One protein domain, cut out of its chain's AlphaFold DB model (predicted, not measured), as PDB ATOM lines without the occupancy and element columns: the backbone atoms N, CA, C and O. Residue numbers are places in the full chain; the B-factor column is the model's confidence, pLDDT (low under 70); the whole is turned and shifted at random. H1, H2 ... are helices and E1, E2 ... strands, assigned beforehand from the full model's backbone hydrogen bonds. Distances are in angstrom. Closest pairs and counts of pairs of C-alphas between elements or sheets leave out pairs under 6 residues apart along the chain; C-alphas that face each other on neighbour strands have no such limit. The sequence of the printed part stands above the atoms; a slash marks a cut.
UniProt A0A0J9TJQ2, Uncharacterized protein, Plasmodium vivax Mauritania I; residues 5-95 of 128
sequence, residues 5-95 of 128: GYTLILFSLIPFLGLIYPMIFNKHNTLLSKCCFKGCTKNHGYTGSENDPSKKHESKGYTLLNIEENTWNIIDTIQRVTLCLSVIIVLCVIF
ATOM      1  N   GLY A   5      16.650  48.994  85.284       62.59
ATOM      2  CA  GLY A   5      15.624  49.195  86.317       62.59
ATOM      3  C   GLY A   5      16.228  49.376  87.713       62.59
ATOM      4  O   GLY A   5      15.775  50.216  88.485       62.59
ATOM      5  N   TYR A   6      17.309  48.650  88.006       71.44
ATOM      6  CA  TYR A   6      17.966  48.683  89.315       71.44
ATOM      7  C   TYR A   6      18.589  50.050  89.638       71.44
ATOM      8  O   TYR A   6      18.529  50.505  90.777       71.44
ATOM      9  N   THR A   7      19.115  50.754  88.632       73.44
ATOM     10  CA  THR A   7      19.690  52.097  88.803       73.44
ATOM     11  C   THR A   7      18.648  53.116  89.266       73.44
ATOM     12  O   THR A   7      18.941  53.926  90.140       73.44
ATOM     13  N   LEU A   8      17.424  53.060  88.729       71.62
ATOM     14  CA  LEU A   8      16.340  53.961  89.137       71.62
ATOM     15  C   LEU A   8      15.858  53.668  90.562       71.62
ATOM     16  O   LEU A   8      15.591  54.597  91.319       71.62
ATOM     17  N   ILE A   9      15.796  52.387  90.936       76.75
ATOM     18  CA  ILE A   9      15.399  51.965  92.287       76.75
ATOM     19  C   ILE A   9      16.427  52.450  93.317       76.75
ATOM     20  O   ILE A   9      16.053  53.073  94.309       76.75
ATOM     21  N   LEU A  10      17.722  52.239  93.055       77.19
ATOM     22  CA  LEU A  10      18.798  52.747  93.911       77.19
ATOM     23  C   LEU A  10      18.768  54.275  94.024       77.19
ATOM     24  O   LEU A  10      18.919  54.820  95.115       77.19
ATOM     25  N   PHE A  11      18.537  54.964  92.907       76.25
ATOM     26  CA  PHE A  11      18.472  56.420  92.879       76.25
ATOM     27  C   PHE A  11      17.301  56.968  93.709       76.25
ATOM     28  O   PHE A  11      17.463  57.957  94.419       76.25
ATOM     29  N   SER A  12      16.143  56.299  93.684       76.81
ATOM     30  CA  SER A  12      14.977  56.667  94.497       76.81
ATOM     31  C   SER A  12      15.140  56.357  95.989       76.81
ATOM     32  O   SER A  12      14.425  56.939  96.804       76.81
ATOM     33  N   LEU A  13      16.054  55.461  96.372       81.81
ATOM     34  CA  LEU A  13      16.273  55.105  97.776       81.81
ATOM     35  C   LEU A  13      17.027  56.204  98.545       81.81
ATOM     36  O   LEU A  13      16.772  56.420  99.727       81.81
ATOM     37  N   ILE A  14      17.902  56.946  97.860       80.19
ATOM     38  CA  ILE A  14      18.683  58.062  98.422       80.19
ATOM     39  C   ILE A  14      17.786  59.155  99.045       80.19
ATOM     40  O   ILE A  14      17.952  59.445 100.232       80.19
ATOM     41  N   PRO A  15      16.810  59.748  98.325       78.12
ATOM     42  CA  PRO A  15      15.904  60.741  98.908       78.12
ATOM     43  C   PRO A  15      15.005  60.145 100.000       78.12
ATOM     44  O   PRO A  15      14.622  60.854 100.929       78.12
ATOM     45  N   PHE A  16      14.700  58.845  99.931       79.88
ATOM     46  CA  PHE A  16      13.890  58.164 100.943       79.88
ATOM     47  C   PHE A  16      14.617  58.087 102.292       79.88
ATOM     48  O   PHE A  16      14.045  58.429 103.324       79.88
ATOM     49  N   LEU A  17      15.908  57.742 102.282       79.69
ATOM     50  CA  LEU A  17      16.772  57.813 103.468       79.69
ATOM     51  C   LEU A  17      16.893  59.251 103.995       79.69
ATOM     52  O   LEU A  17      16.863  59.475 105.204       79.69
ATOM     53  N   GLY A  18      16.951  60.225 103.083       81.44
ATOM     54  CA  GLY A  18      16.888  61.652 103.399       81.44
ATOM     55  C   GLY A  18      15.645  62.036 104.209       81.44
ATOM     56  O   GLY A  18      15.763  62.739 105.212       81.44
ATOM     57  N   LEU A  19      14.470  61.556 103.781       80.56
ATOM     58  CA  LEU A  19      13.147  61.858 104.349       80.56
ATOM     59  C   LEU A  19      12.882  61.192 105.701       80.56
ATOM     60  O   LEU A  19      12.145  61.742 106.520       80.56
ATOM     61  N   ILE A  20      13.485  60.032 105.961       82.19
ATOM     62  CA  ILE A  20      13.328  59.327 107.239       82.19
ATOM     63  C   ILE A  20      13.892  60.164 108.398       82.19
ATOM     64  O   ILE A  20      13.316  60.182 109.485       82.19
ATOM     65  N   TYR A  21      14.972  60.914 108.165       79.00
ATOM     66  CA  TYR A  21      15.597  61.741 109.197       79.00
ATOM     67  C   TYR A  21      14.646  62.791 109.809       79.00
ATOM     68  O   TYR A  21      14.392  62.707 111.009       79.00
ATOM     69  N   PRO A  22      14.041  63.733 109.055       75.25
ATOM     70  CA  PRO A  22      13.097  64.692 109.630       75.25
ATOM     71  C   PRO A  22      11.840  64.022 110.199       75.25
ATOM     72  O   PRO A  22      11.199  64.602 111.069       75.25
ATOM     73  N   MET A  23      11.488  62.812 109.745       75.50
ATOM     74  CA  MET A  23      10.357  62.054 110.287       75.50
ATOM     75  C   MET A  23      10.655  61.493 111.683       75.50
ATOM     76  O   MET A  23       9.787  61.549 112.550       75.50
ATOM     77  N   ILE A  24      11.873  60.996 111.923       74.44
ATOM     78  CA  ILE A  24      12.315  60.484 113.231       74.44
ATOM     79  C   ILE A  24      12.676  61.636 114.172       74.44
ATOM     80  O   ILE A  24      12.271  61.638 115.335       74.44
ATOM     81  N   PHE A  25      13.381  62.647 113.670       71.62
ATOM     82  CA  PHE A  25      13.865  63.777 114.461       71.62
ATOM     83  C   PHE A  25      12.881  64.954 114.513       71.62
ATOM     84  O   PHE A  25      13.249  66.079 114.850       71.62
ATOM     85  N   ASN A  26      11.607  64.704 114.203       70.44
ATOM     86  CA  ASN A  26      10.571  65.719 114.304       70.44
ATOM     87  C   ASN A  26      10.388  66.156 115.768       70.44
ATOM     88  O   ASN A  26      10.302  65.323 116.669       70.44
ATOM     89  N   LYS A  27      10.225  67.462 115.998       63.28
ATOM     90  CA  LYS A  27       9.933  68.061 117.313       63.28
ATOM     91  C   LYS A  27       8.688  67.461 117.986       63.28
ATOM     92  O   LYS A  27       8.561  67.513 119.204       63.28
ATOM     93  N   HIS A  28       7.782  66.889 117.194       63.12
ATOM     94  CA  HIS A  28       6.570  66.221 117.667       63.12
ATOM     95  C   HIS A  28       6.774  64.756 118.089       63.12
ATOM     96  O   HIS A  28       5.862  64.178 118.678       63.12
ATOM     97  N   ASN A  29       7.940  64.147 117.835       66.44
ATOM     98  CA  ASN A  29       8.214  62.795 118.311       66.44
ATOM     99  C   ASN A  29       8.564  62.803 119.796       66.44
ATOM    100  O   ASN A  29       9.568  63.369 120.236       66.44
ATOM    101  N   THR A  30       7.752  62.088 120.570       61.12
ATOM    102  CA  THR A  30       7.901  61.938 122.020       61.12
ATOM    103  C   THR A  30       9.263  61.346 122.398       61.12
ATOM    104  O   THR A  30       9.817  61.715 123.431       61.12
ATOM    105  N   LEU A  31       9.839  60.501 121.531       62.84
ATOM    106  CA  LEU A  31      11.154  59.879 121.727       62.84
ATOM    107  C   LEU A  31      12.302  60.893 121.771       62.84
ATOM    108  O   LEU A  31      13.193  60.755 122.599       62.84
ATOM    109  N   LEU A  32      12.268  61.928 120.926       68.31
ATOM    110  CA  LEU A  32      13.317  62.950 120.904       68.31
ATOM    111  C   LEU A  32      13.017  64.115 121.855       68.31
ATOM    112  O   LEU A  32      13.933  64.793 122.311       68.31
ATOM    113  N   SER A  33      11.742  64.325 122.204       68.31
ATOM    114  CA  SER A  33      11.319  65.393 123.124       68.31
ATOM    115  C   SER A  33      11.971  65.318 124.515       68.31
ATOM    116  O   SER A  33      12.038  66.326 125.220       68.31
ATOM    117  N   LYS A  34      12.480  64.137 124.891       75.94
ATOM    118  CA  LYS A  34      13.195  63.877 126.146       75.94
ATOM    119  C   LYS A  34      14.700  63.648 125.958       75.94
ATOM    120  O   LYS A  34      15.350  63.125 126.854       75.94
ATOM    121  N   CYS A  35      15.281  64.034 124.827       78.00
ATOM    122  CA  CYS A  35      16.727  63.960 124.615       78.00
ATOM    123  C   CYS A  35      17.373  65.335 124.801       78.00
ATOM    124  O   CYS A  35      16.820  66.356 124.394       78.00
ATOM    125  N   CYS A  36      18.555  65.369 125.410       81.56
ATOM    126  CA  CYS A  36      19.368  66.575 125.555       81.56
ATOM    127  C   CYS A  36      20.801  66.314 125.101       81.56
ATOM    128  O   CYS A  36      21.300  65.196 125.211       81.56
ATOM    129  N   PHE A  37      21.455  67.345 124.571       83.56
ATOM    130  CA  PHE A  37      22.831  67.261 124.089       83.56
ATOM    131  C   PHE A  37      23.839  67.342 125.230       83.56
ATOM    132  O   PHE A  37      23.542  67.822 126.330       83.56
ATOM    133  N   LYS A  38      25.060  66.899 124.941       81.06
ATOM    134  CA  LYS A  38      26.195  66.999 125.846       81.06
ATOM    135  C   LYS A  38      26.396  68.459 126.238       81.06
ATOM    136  O   LYS A  38      26.468  69.329 125.377       81.06
ATOM    137  N   GLY A  39      26.496  68.710 127.541       74.62
ATOM    138  CA  GLY A  39      26.655  70.063 128.076       74.62
ATOM    139  C   GLY A  39      25.343  70.818 128.305       74.62
ATOM    140  O   GLY A  39      25.387  72.004 128.616       74.62
ATOM    141  N   CYS A  40      24.180  70.163 128.202       81.69
ATOM    142  CA  CYS A  40      22.912  70.776 128.596       81.69
ATOM    143  C   CYS A  40      22.931  71.178 130.085       81.69
ATOM    144  O   CYS A  40      22.992  70.329 130.976       81.69
ATOM    145  N   THR A  41      22.851  72.483 130.358       77.75
ATOM    146  CA  THR A  41      22.807  73.063 131.716       77.75
ATOM    147  C   THR A  41      21.386  73.353 132.202       77.75
ATOM    148  O   THR A  41      21.191  73.866 133.305       77.75
ATOM    149  N   LYS A  42      20.371  73.048 131.388       80.94
ATOM    150  CA  LYS A  42      18.974  73.310 131.736       80.94
ATOM    151  C   LYS A  42      18.536  72.355 132.843       80.94
ATOM    152  O   LYS A  42      18.801  71.161 132.804       80.94
ATOM    153  N   ASN A  43      17.810  72.885 133.824       73.19
ATOM    154  CA  ASN A  43      17.339  72.090 134.958       73.19
ATOM    155  C   ASN A  43      16.068  71.283 134.640       73.19
ATOM    156  O   ASN A  43      15.669  70.475 135.463       73.19
ATOM    157  N   HIS A  44      15.392  71.499 133.502       80.88
ATOM    158  CA  HIS A  44      14.165  70.772 133.111       80.88
ATOM    159  C   HIS A  44      13.100  70.659 134.231       80.88
ATOM    160  O   HIS A  44      12.410  69.650 134.367       80.88
ATOM    161  N   GLY A  45      12.976  71.698 135.069       76.62
ATOM    162  CA  GLY A  45      12.055  71.710 136.215       76.62
ATOM    163  C   GLY A  45      12.501  70.851 137.408       76.62
ATOM    164  O   GLY A  45      11.672  70.466 138.235       76.62
ATOM    165  N   TYR A  46      13.780  70.484 137.484       78.94
ATOM    166  CA  TYR A  46      14.409  69.867 138.649       78.94
ATOM    167  C   TYR A  46      14.624  70.914 139.746       78.94
ATOM    168  O   TYR A  46      15.203  71.972 139.497       78.94
ATOM    169  N   THR A  47      14.147  70.610 140.951       77.38
ATOM    170  CA  THR A  47      14.163  71.497 142.128       77.38
ATOM    171  C   THR A  47      15.029  70.962 143.272       77.38
ATOM    172  O   THR A  47      14.999  71.512 144.369       77.38
ATOM    173  N   GLY A  48      15.777  69.876 143.050       76.75
ATOM    174  CA  GLY A  48      16.670  69.294 144.051       76.75
ATOM    175  C   GLY A  48      18.021  70.010 144.148       76.75
ATOM    176  O   GLY A  48      18.360  70.859 143.325       76.75
ATOM    177  N   SER A  49      18.814  69.621 145.149       73.94
ATOM    178  CA  SER A  49      20.154  70.170 145.410       73.94
ATOM    179  C   SER A  49      21.274  69.485 144.610       73.94
ATOM    180  O   SER A  49      22.446  69.811 144.805       73.94
ATOM    181  N   GLU A  50      20.967  68.507 143.748       76.00
ATOM    182  CA  GLU A  50      22.003  67.884 142.920       76.00
ATOM    183  C   GLU A  50      22.572  68.899 141.936       76.00
ATOM    184  O   GLU A  50      21.833  69.601 141.254       76.00
ATOM    185  N   ASN A  51      23.898  68.951 141.844       73.88
ATOM    186  CA  ASN A  51      24.605  69.834 140.920       73.88
ATOM    187  C   ASN A  51      25.002  69.124 139.620       73.88
ATOM    188  O   ASN A  51      25.263  69.793 138.623       73.88
ATOM    189  N   ASP A  52      25.003  67.788 139.614       80.75
ATOM    190  CA  ASP A  52      25.373  66.999 138.444       80.75
ATOM    191  C   ASP A  52      24.270  67.049 137.368       80.75
ATOM    192  O   ASP A  52      23.130  66.657 137.638       80.75
ATOM    193  N   PRO A  53      24.567  67.525 136.145       76.75
ATOM    194  CA  PRO A  53      23.570  67.636 135.090       76.75
ATOM    195  C   PRO A  53      23.024  66.269 134.663       76.75
ATOM    196  O   PRO A  53      21.836  66.184 134.369       76.75
ATOM    197  N   SER A  54      23.813  65.191 134.687       78.94
ATOM    198  CA  SER A  54      23.343  63.864 134.259       78.94
ATOM    199  C   SER A  54      22.244  63.336 135.177       78.94
ATOM    200  O   SER A  54      21.186  62.928 134.697       78.94
ATOM    201  N   LYS A  55      22.431  63.461 136.495       79.06
ATOM    202  CA  LYS A  55      21.433  63.049 137.498       79.06
ATOM    203  C   LYS A  55      20.143  63.876 137.447       79.06
ATOM    204  O   LYS A  55      19.038  63.336 137.563       79.06
ATOM    205  N   LYS A  56      20.250  65.183 137.172       81.75
ATOM    206  CA  LYS A  56      19.076  66.054 136.952       81.75
ATOM    207  C   LYS A  56      18.234  65.608 135.758       81.75
ATOM    208  O   LYS A  56      17.008  65.655 135.821       81.75
ATOM    209  N   HIS A  57      18.882  65.198 134.669       83.25
ATOM    210  CA  HIS A  57      18.185  64.750 133.466       83.25
ATOM    211  C   HIS A  57      17.552  63.372 133.686       83.25
ATOM    212  O   HIS A  57      16.366  63.209 133.406       83.25
ATOM    213  N   GLU A  58      18.284  62.426 134.282       80.50
ATOM    214  CA  GLU A  58      17.780  61.080 134.585       80.50
ATOM    215  C   GLU A  58      16.540  61.119 135.492       80.50
ATOM    216  O   GLU A  58      15.516  60.518 135.170       80.50
ATOM    217  N   SER A  59      16.568  61.925 136.560       80.56
ATOM    218  CA  SER A  59      15.431  62.077 137.486       80.56
ATOM    219  C   SER A  59      14.167  62.667 136.844       80.56
ATOM    220  O   SER A  59      13.059  62.462 137.341       80.56
ATOM    221  N   LYS A  60      14.303  63.384 135.721       82.94
ATOM    222  CA  LYS A  60      13.183  63.909 134.921       82.94
ATOM    223  C   LYS A  60      12.866  63.051 133.693       82.94
ATOM    224  O   LYS A  60      11.974  63.402 132.919       82.94
ATOM    225  N   GLY A  61      13.555  61.923 133.521       80.31
ATOM    226  CA  GLY A  61      13.385  61.013 132.390       80.31
ATOM    227  C   GLY A  61      13.943  61.551 131.072       80.31
ATOM    228  O   GLY A  61      13.465  61.151 130.012       80.31
ATOM    229  N   TYR A  62      14.908  62.474 131.129       82.06
ATOM    230  CA  TYR A  62      15.657  62.949 129.970       82.06
ATOM    231  C   TYR A  62      16.915  62.105 129.754       82.06
ATOM    232  O   TYR A  62      17.649  61.814 130.695       82.06
ATOM    233  N   THR A  63      17.195  61.750 128.500       81.56
ATOM    234  CA  THR A  63      18.428  61.053 128.109       81.56
ATOM    235  C   THR A  63      19.458  62.061 127.609       81.56
ATOM    236  O   THR A  63      19.188  62.831 126.686       81.56
ATOM    237  N   LEU A  64      20.647  62.050 128.211       81.31
ATOM    238  CA  LEU A  64      21.778  62.874 127.794       81.31
ATOM    239  C   LEU A  64      22.571  62.151 126.701       81.31
ATOM    240  O   LEU A  64      23.161  61.095 126.923       81.31
ATOM    241  N   LEU A  65      22.577  62.723 125.503       82.62
ATOM    242  CA  LEU A  65      23.377  62.255 124.382       82.62
ATOM    243  C   LEU A  65      24.808  62.769 124.541       82.62
ATOM    244  O   LEU A  65      25.021  63.943 124.829       82.62
ATOM    245  N   ASN A  66      25.809  61.933 124.262       81.38
ATOM    246  CA  ASN A  66      27.223  62.342 124.266       81.38
ATOM    247  C   ASN A  66      27.618  63.174 123.021       81.38
ATOM    248  O   ASN A  66      28.789  63.237 122.654       81.38
ATOM    249  N   ILE A  67      26.643  63.792 122.352       82.00
ATOM    250  CA  ILE A  67      26.815  64.595 121.139       82.00
ATOM    251  C   ILE A  67      26.691  66.063 121.530       82.00
ATOM    252  O   ILE A  67      25.746  66.434 122.224       82.00
ATOM    253  N   GLU A  68      27.635  66.887 121.093       84.56
ATOM    254  CA  GLU A  68      27.590  68.334 121.289       84.56
ATOM    255  C   GLU A  68      26.486  68.969 120.428       84.56
ATOM    256  O   GLU A  68      26.275  68.576 119.277       84.56
ATOM    257  N   GLU A  69      25.788  69.971 120.969       82.06
ATOM    258  CA  GLU A  69      24.684  70.656 120.276       82.06
ATOM    259  C   GLU A  69      25.131  71.257 118.935       82.06
ATOM    260  O   GLU A  69      24.427  71.148 117.930       82.06
ATOM    261  N   ASN A  70      26.341  71.819 118.887       84.88
ATOM    262  CA  ASN A  70      26.889  72.398 117.665       84.88
ATOM    263  C   ASN A  70      27.128  71.331 116.581       84.88
ATOM    264  O   ASN A  70      26.762  71.523 115.422       84.88
ATOM    265  N   THR A  71      27.674  70.170 116.956       86.38
ATOM    266  CA  THR A  71      27.845  69.034 116.040       86.38
ATOM    267  C   THR A  71      26.501  68.543 115.512       86.38
ATOM    268  O   THR A  71      26.370  68.280 114.318       86.38
ATOM    269  N   TRP A  72      25.489  68.464 116.378       83.94
ATOM    270  CA  TRP A  72      24.144  68.075 115.967       83.94
ATOM    271  C   TRP A  72      23.542  69.051 114.953       83.94
ATOM    272  O   TRP A  72      23.000  68.624 113.936       83.94
ATOM    273  N   ASN A  73      23.685  70.357 115.188       84.94
ATOM    274  CA  ASN A  73      23.171  71.385 114.288       84.94
ATOM    275  C   ASN A  73      23.824  71.321 112.895       84.94
ATOM    276  O   ASN A  73      23.149  71.484 111.876       84.94
ATOM    277  N   ILE A  74      25.126  71.023 112.834       88.62
ATOM    278  CA  ILE A  74      25.835  70.800 111.566       88.62
ATOM    279  C   ILE A  74      25.252  69.582 110.836       88.62
ATOM    280  O   ILE A  74      24.964  69.666 109.642       88.62
ATOM    281  N   ILE A  75      25.040  68.470 111.545       86.94
ATOM    282  CA  ILE A  75      24.476  67.242 110.969       86.94
ATOM    283  C   ILE A  75      23.055  67.486 110.442       86.94
ATOM    284  O   ILE A  75      22.773  67.133 109.297       86.94
ATOM    285  N   ASP A  76      22.186  68.128 111.230       85.50
ATOM    286  CA  ASP A  76      20.816  68.464 110.813       85.50
ATOM    287  C   ASP A  76      20.823  69.348 109.560       85.50
ATOM    288  O   ASP A  76      20.094  69.091 108.598       85.50
ATOM    289  N   THR A  77      21.707  70.349 109.530       87.81
ATOM    290  CA  THR A  77      21.844  71.262 108.392       87.81
ATOM    291  C   THR A  77      22.273  70.519 107.130       87.81
ATOM    292  O   THR A  77      21.641  70.682 106.084       87.81
ATOM    293  N   ILE A  78      23.308  69.676 107.208       89.25
ATOM    294  CA  ILE A  78      23.781  68.884 106.064       89.25
ATOM    295  C   ILE A  78      22.667  67.966 105.570       89.25
ATOM    296  O   ILE A  78      22.368  67.958 104.379       89.25
ATOM    297  N   GLN A  79      22.002  67.251 106.475       87.94
ATOM    298  CA  GLN A  79      20.932  66.327 106.122       87.94
ATOM    299  C   GLN A  79      19.758  67.043 105.437       87.94
ATOM    300  O   GLN A  79      19.226  66.558 104.434       87.94
ATOM    301  N   ARG A  80      19.381  68.229 105.928       86.31
ATOM    302  CA  ARG A  80      18.354  69.084 105.319       86.31
ATOM    303  C   ARG A  80      18.759  69.551 103.923       86.31
ATOM    304  O   ARG A  80      17.948  69.486 103.002       86.31
ATOM    305  N   VAL A  81      20.004  69.990 103.745       90.44
ATOM    306  CA  VAL A  81      20.533  70.407 102.436       90.44
ATOM    307  C   VAL A  81      20.568  69.230 101.462       90.44
ATOM    308  O   VAL A  81      20.116  69.367 100.325       90.44
ATOM    309  N   THR A  82      21.029  68.057 101.901       87.50
ATOM    310  CA  THR A  82      21.033  66.825 101.104       87.50
ATOM    311  C   THR A  82      19.622  66.428 100.680       87.50
ATOM    312  O   THR A  82      19.415  66.086  99.517       87.50
ATOM    313  N   LEU A  83      18.636  66.529 101.577       87.50
ATOM    314  CA  LEU A  83      17.235  66.289 101.246       87.50
ATOM    315  C   LEU A  83      16.752  67.256 100.156       87.50
ATOM    316  O   LEU A  83      16.258  66.803  99.123       87.50
ATOM    317  N   CYS A  84      16.952  68.564 100.331       88.25
ATOM    318  CA  CYS A  84      16.570  69.565  99.333       88.25
ATOM    319  C   CYS A  84      17.227  69.302  97.968       88.25
ATOM    320  O   CYS A  84      16.542  69.297  96.944       88.25
ATOM    321  N   LEU A  85      18.533  69.026  97.944       89.88
ATOM    322  CA  LEU A  85      19.262  68.691  96.719       89.88
ATOM    323  C   LEU A  85      18.703  67.426  96.062       89.88
ATOM    324  O   LEU A  85      18.467  67.420  94.857       89.88
ATOM    325  N   SER A  86      18.438  66.376  96.840       87.25
ATOM    326  CA  SER A  86      17.895  65.122  96.311       87.25
ATOM    327  C   SER A  86      16.534  65.318  95.634       87.25
ATOM    328  O   SER A  86      16.318  64.799  94.538       87.25
ATOM    329  N   VAL A  87      15.656  66.143  96.217       85.88
ATOM    330  CA  VAL A  87      14.349  66.488  95.637       85.88
ATOM    331  C   VAL A  87      14.522  67.234  94.315       85.88
ATOM    332  O   VAL A  87      13.870  66.887  93.331       85.88
ATOM    333  N   ILE A  88      15.435  68.208  94.258       90.25
ATOM    334  CA  ILE A  88      15.736  68.948  93.023       90.25
ATOM    335  C   ILE A  88      16.231  67.996  91.930       90.25
ATOM    336  O   ILE A  88      15.757  68.071  90.798       90.25
ATOM    337  N   ILE A  89      17.141  67.069  92.247       88.00
ATOM    338  CA  ILE A  89      17.668  66.128  91.250       88.00
ATOM    339  C   ILE A  89      16.555  65.197  90.747       88.00
ATOM    340  O   ILE A  89      16.442  64.997  89.538       88.00
ATOM    341  N   VAL A  90      15.698  64.670  91.629       84.75
ATOM    342  CA  VAL A  90      14.544  63.844  91.225       84.75
ATOM    343  C   VAL A  90      13.621  64.621  90.284       84.75
ATOM    344  O   VAL A  90      13.247  64.102  89.233       84.75
ATOM    345  N   LEU A  91      13.310  65.882  90.603       87.00
ATOM    346  CA  LEU A  91      12.519  66.747  89.727       87.00
ATOM    347  C   LEU A  91      13.200  66.941  88.367       87.00
ATOM    348  O   LEU A  91      12.556  66.756  87.336       87.00
ATOM    349  N   CYS A  92      14.501  67.236  88.338       88.31
ATOM    350  CA  CYS A  92      15.274  67.365  87.100       88.31
ATOM    351  C   CYS A  92      15.240  66.085  86.252       88.31
ATOM    352  O   CYS A  92      15.082  66.168  85.035       88.31
ATOM    353  N   VAL A  93      15.348  64.906  86.871       83.50
ATOM    354  CA  VAL A  93      15.249  63.613  86.175       83.50
ATOM    355  C   VAL A  93      13.853  63.422  85.582       83.50
ATOM    356  O   VAL A  93      13.739  63.030  84.420       83.50
ATOM    357  N   ILE A  94      12.791  63.752  86.326       81.44
ATOM    358  CA  ILE A  94      11.411  63.697  85.823       81.44
ATOM    359  C   ILE A  94      11.247  64.642  84.626       81.44
ATOM    360  O   ILE A  94      10.786  64.210  83.569       81.44
ATOM    361  N   PHE A  95      11.685  65.899  84.742       85.94
ATOM    362  CA  PHE A  95      11.648  66.858  83.636       85.94
ATOM    363  C   PHE A  95      12.453  66.374  82.426       85.94
ATOM    364  O   PHE A  95      11.985  66.486  81.295       85.94
TER     365      PHE A  95
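What this domain is: This is residues 5 to 95 of the 128 residues of an uncharacterized protein of Plasmodium vivax Mauritania I (UniProt A0A0J9TJQ2). Two long helices, H1 and H4, run opposite ways and cross at a slant as a stalk; beyond them, away from residues 5 and 95, a small head holds the parallel two-strand sheet E1 E2, H3 and the loop 39 to 52. The 91 printed residues run H1, H2, E1, H3, E2, H4, mostly helix. The rod, 62 by 22 by 19 A, is only just extended, close to loose; radius of gyration of the C-alphas 18.6 A.

Where its parts are: E1 is residues 35 to 38, E2 63 to 68, H3 53 to 59, H2 30 to 33. H4, residues 69 to 95, spans 39.1 A to C-alpha 95 at (11.648, 66.858, 83.636). H1, residues 5 to 24, spans 29.4 A from C-alpha 5 at (15.624, 49.195, 86.317), with a kink of 25 degrees near residue 18.

How they stand to each other: E1 and E2 are parallel; N 36 and O 63 are 2.9 A apart, within hydrogen-bond range. E1, H3, E2 form a strand-helix-strand unit, a helix between parallel neighbour strands, with a right-handed crossover. H1, with residues 12 to 21 alone, touches H4, closest at C-alphas of Gly 18 and Leu 83, 5.1 A, at a tilt of 37 degrees, only just steep. H2 touches no helix. Every O i to N i+4 pair is within hydrogen-bond range in H3 and H4, 11 of 16 in H1; H2 is too short for one.

The domain as a whole: The printed part has no cut. The 14-residue link E1 to H3 is long. Residue 5 and residues 27 to 33 have pLDDT under 70.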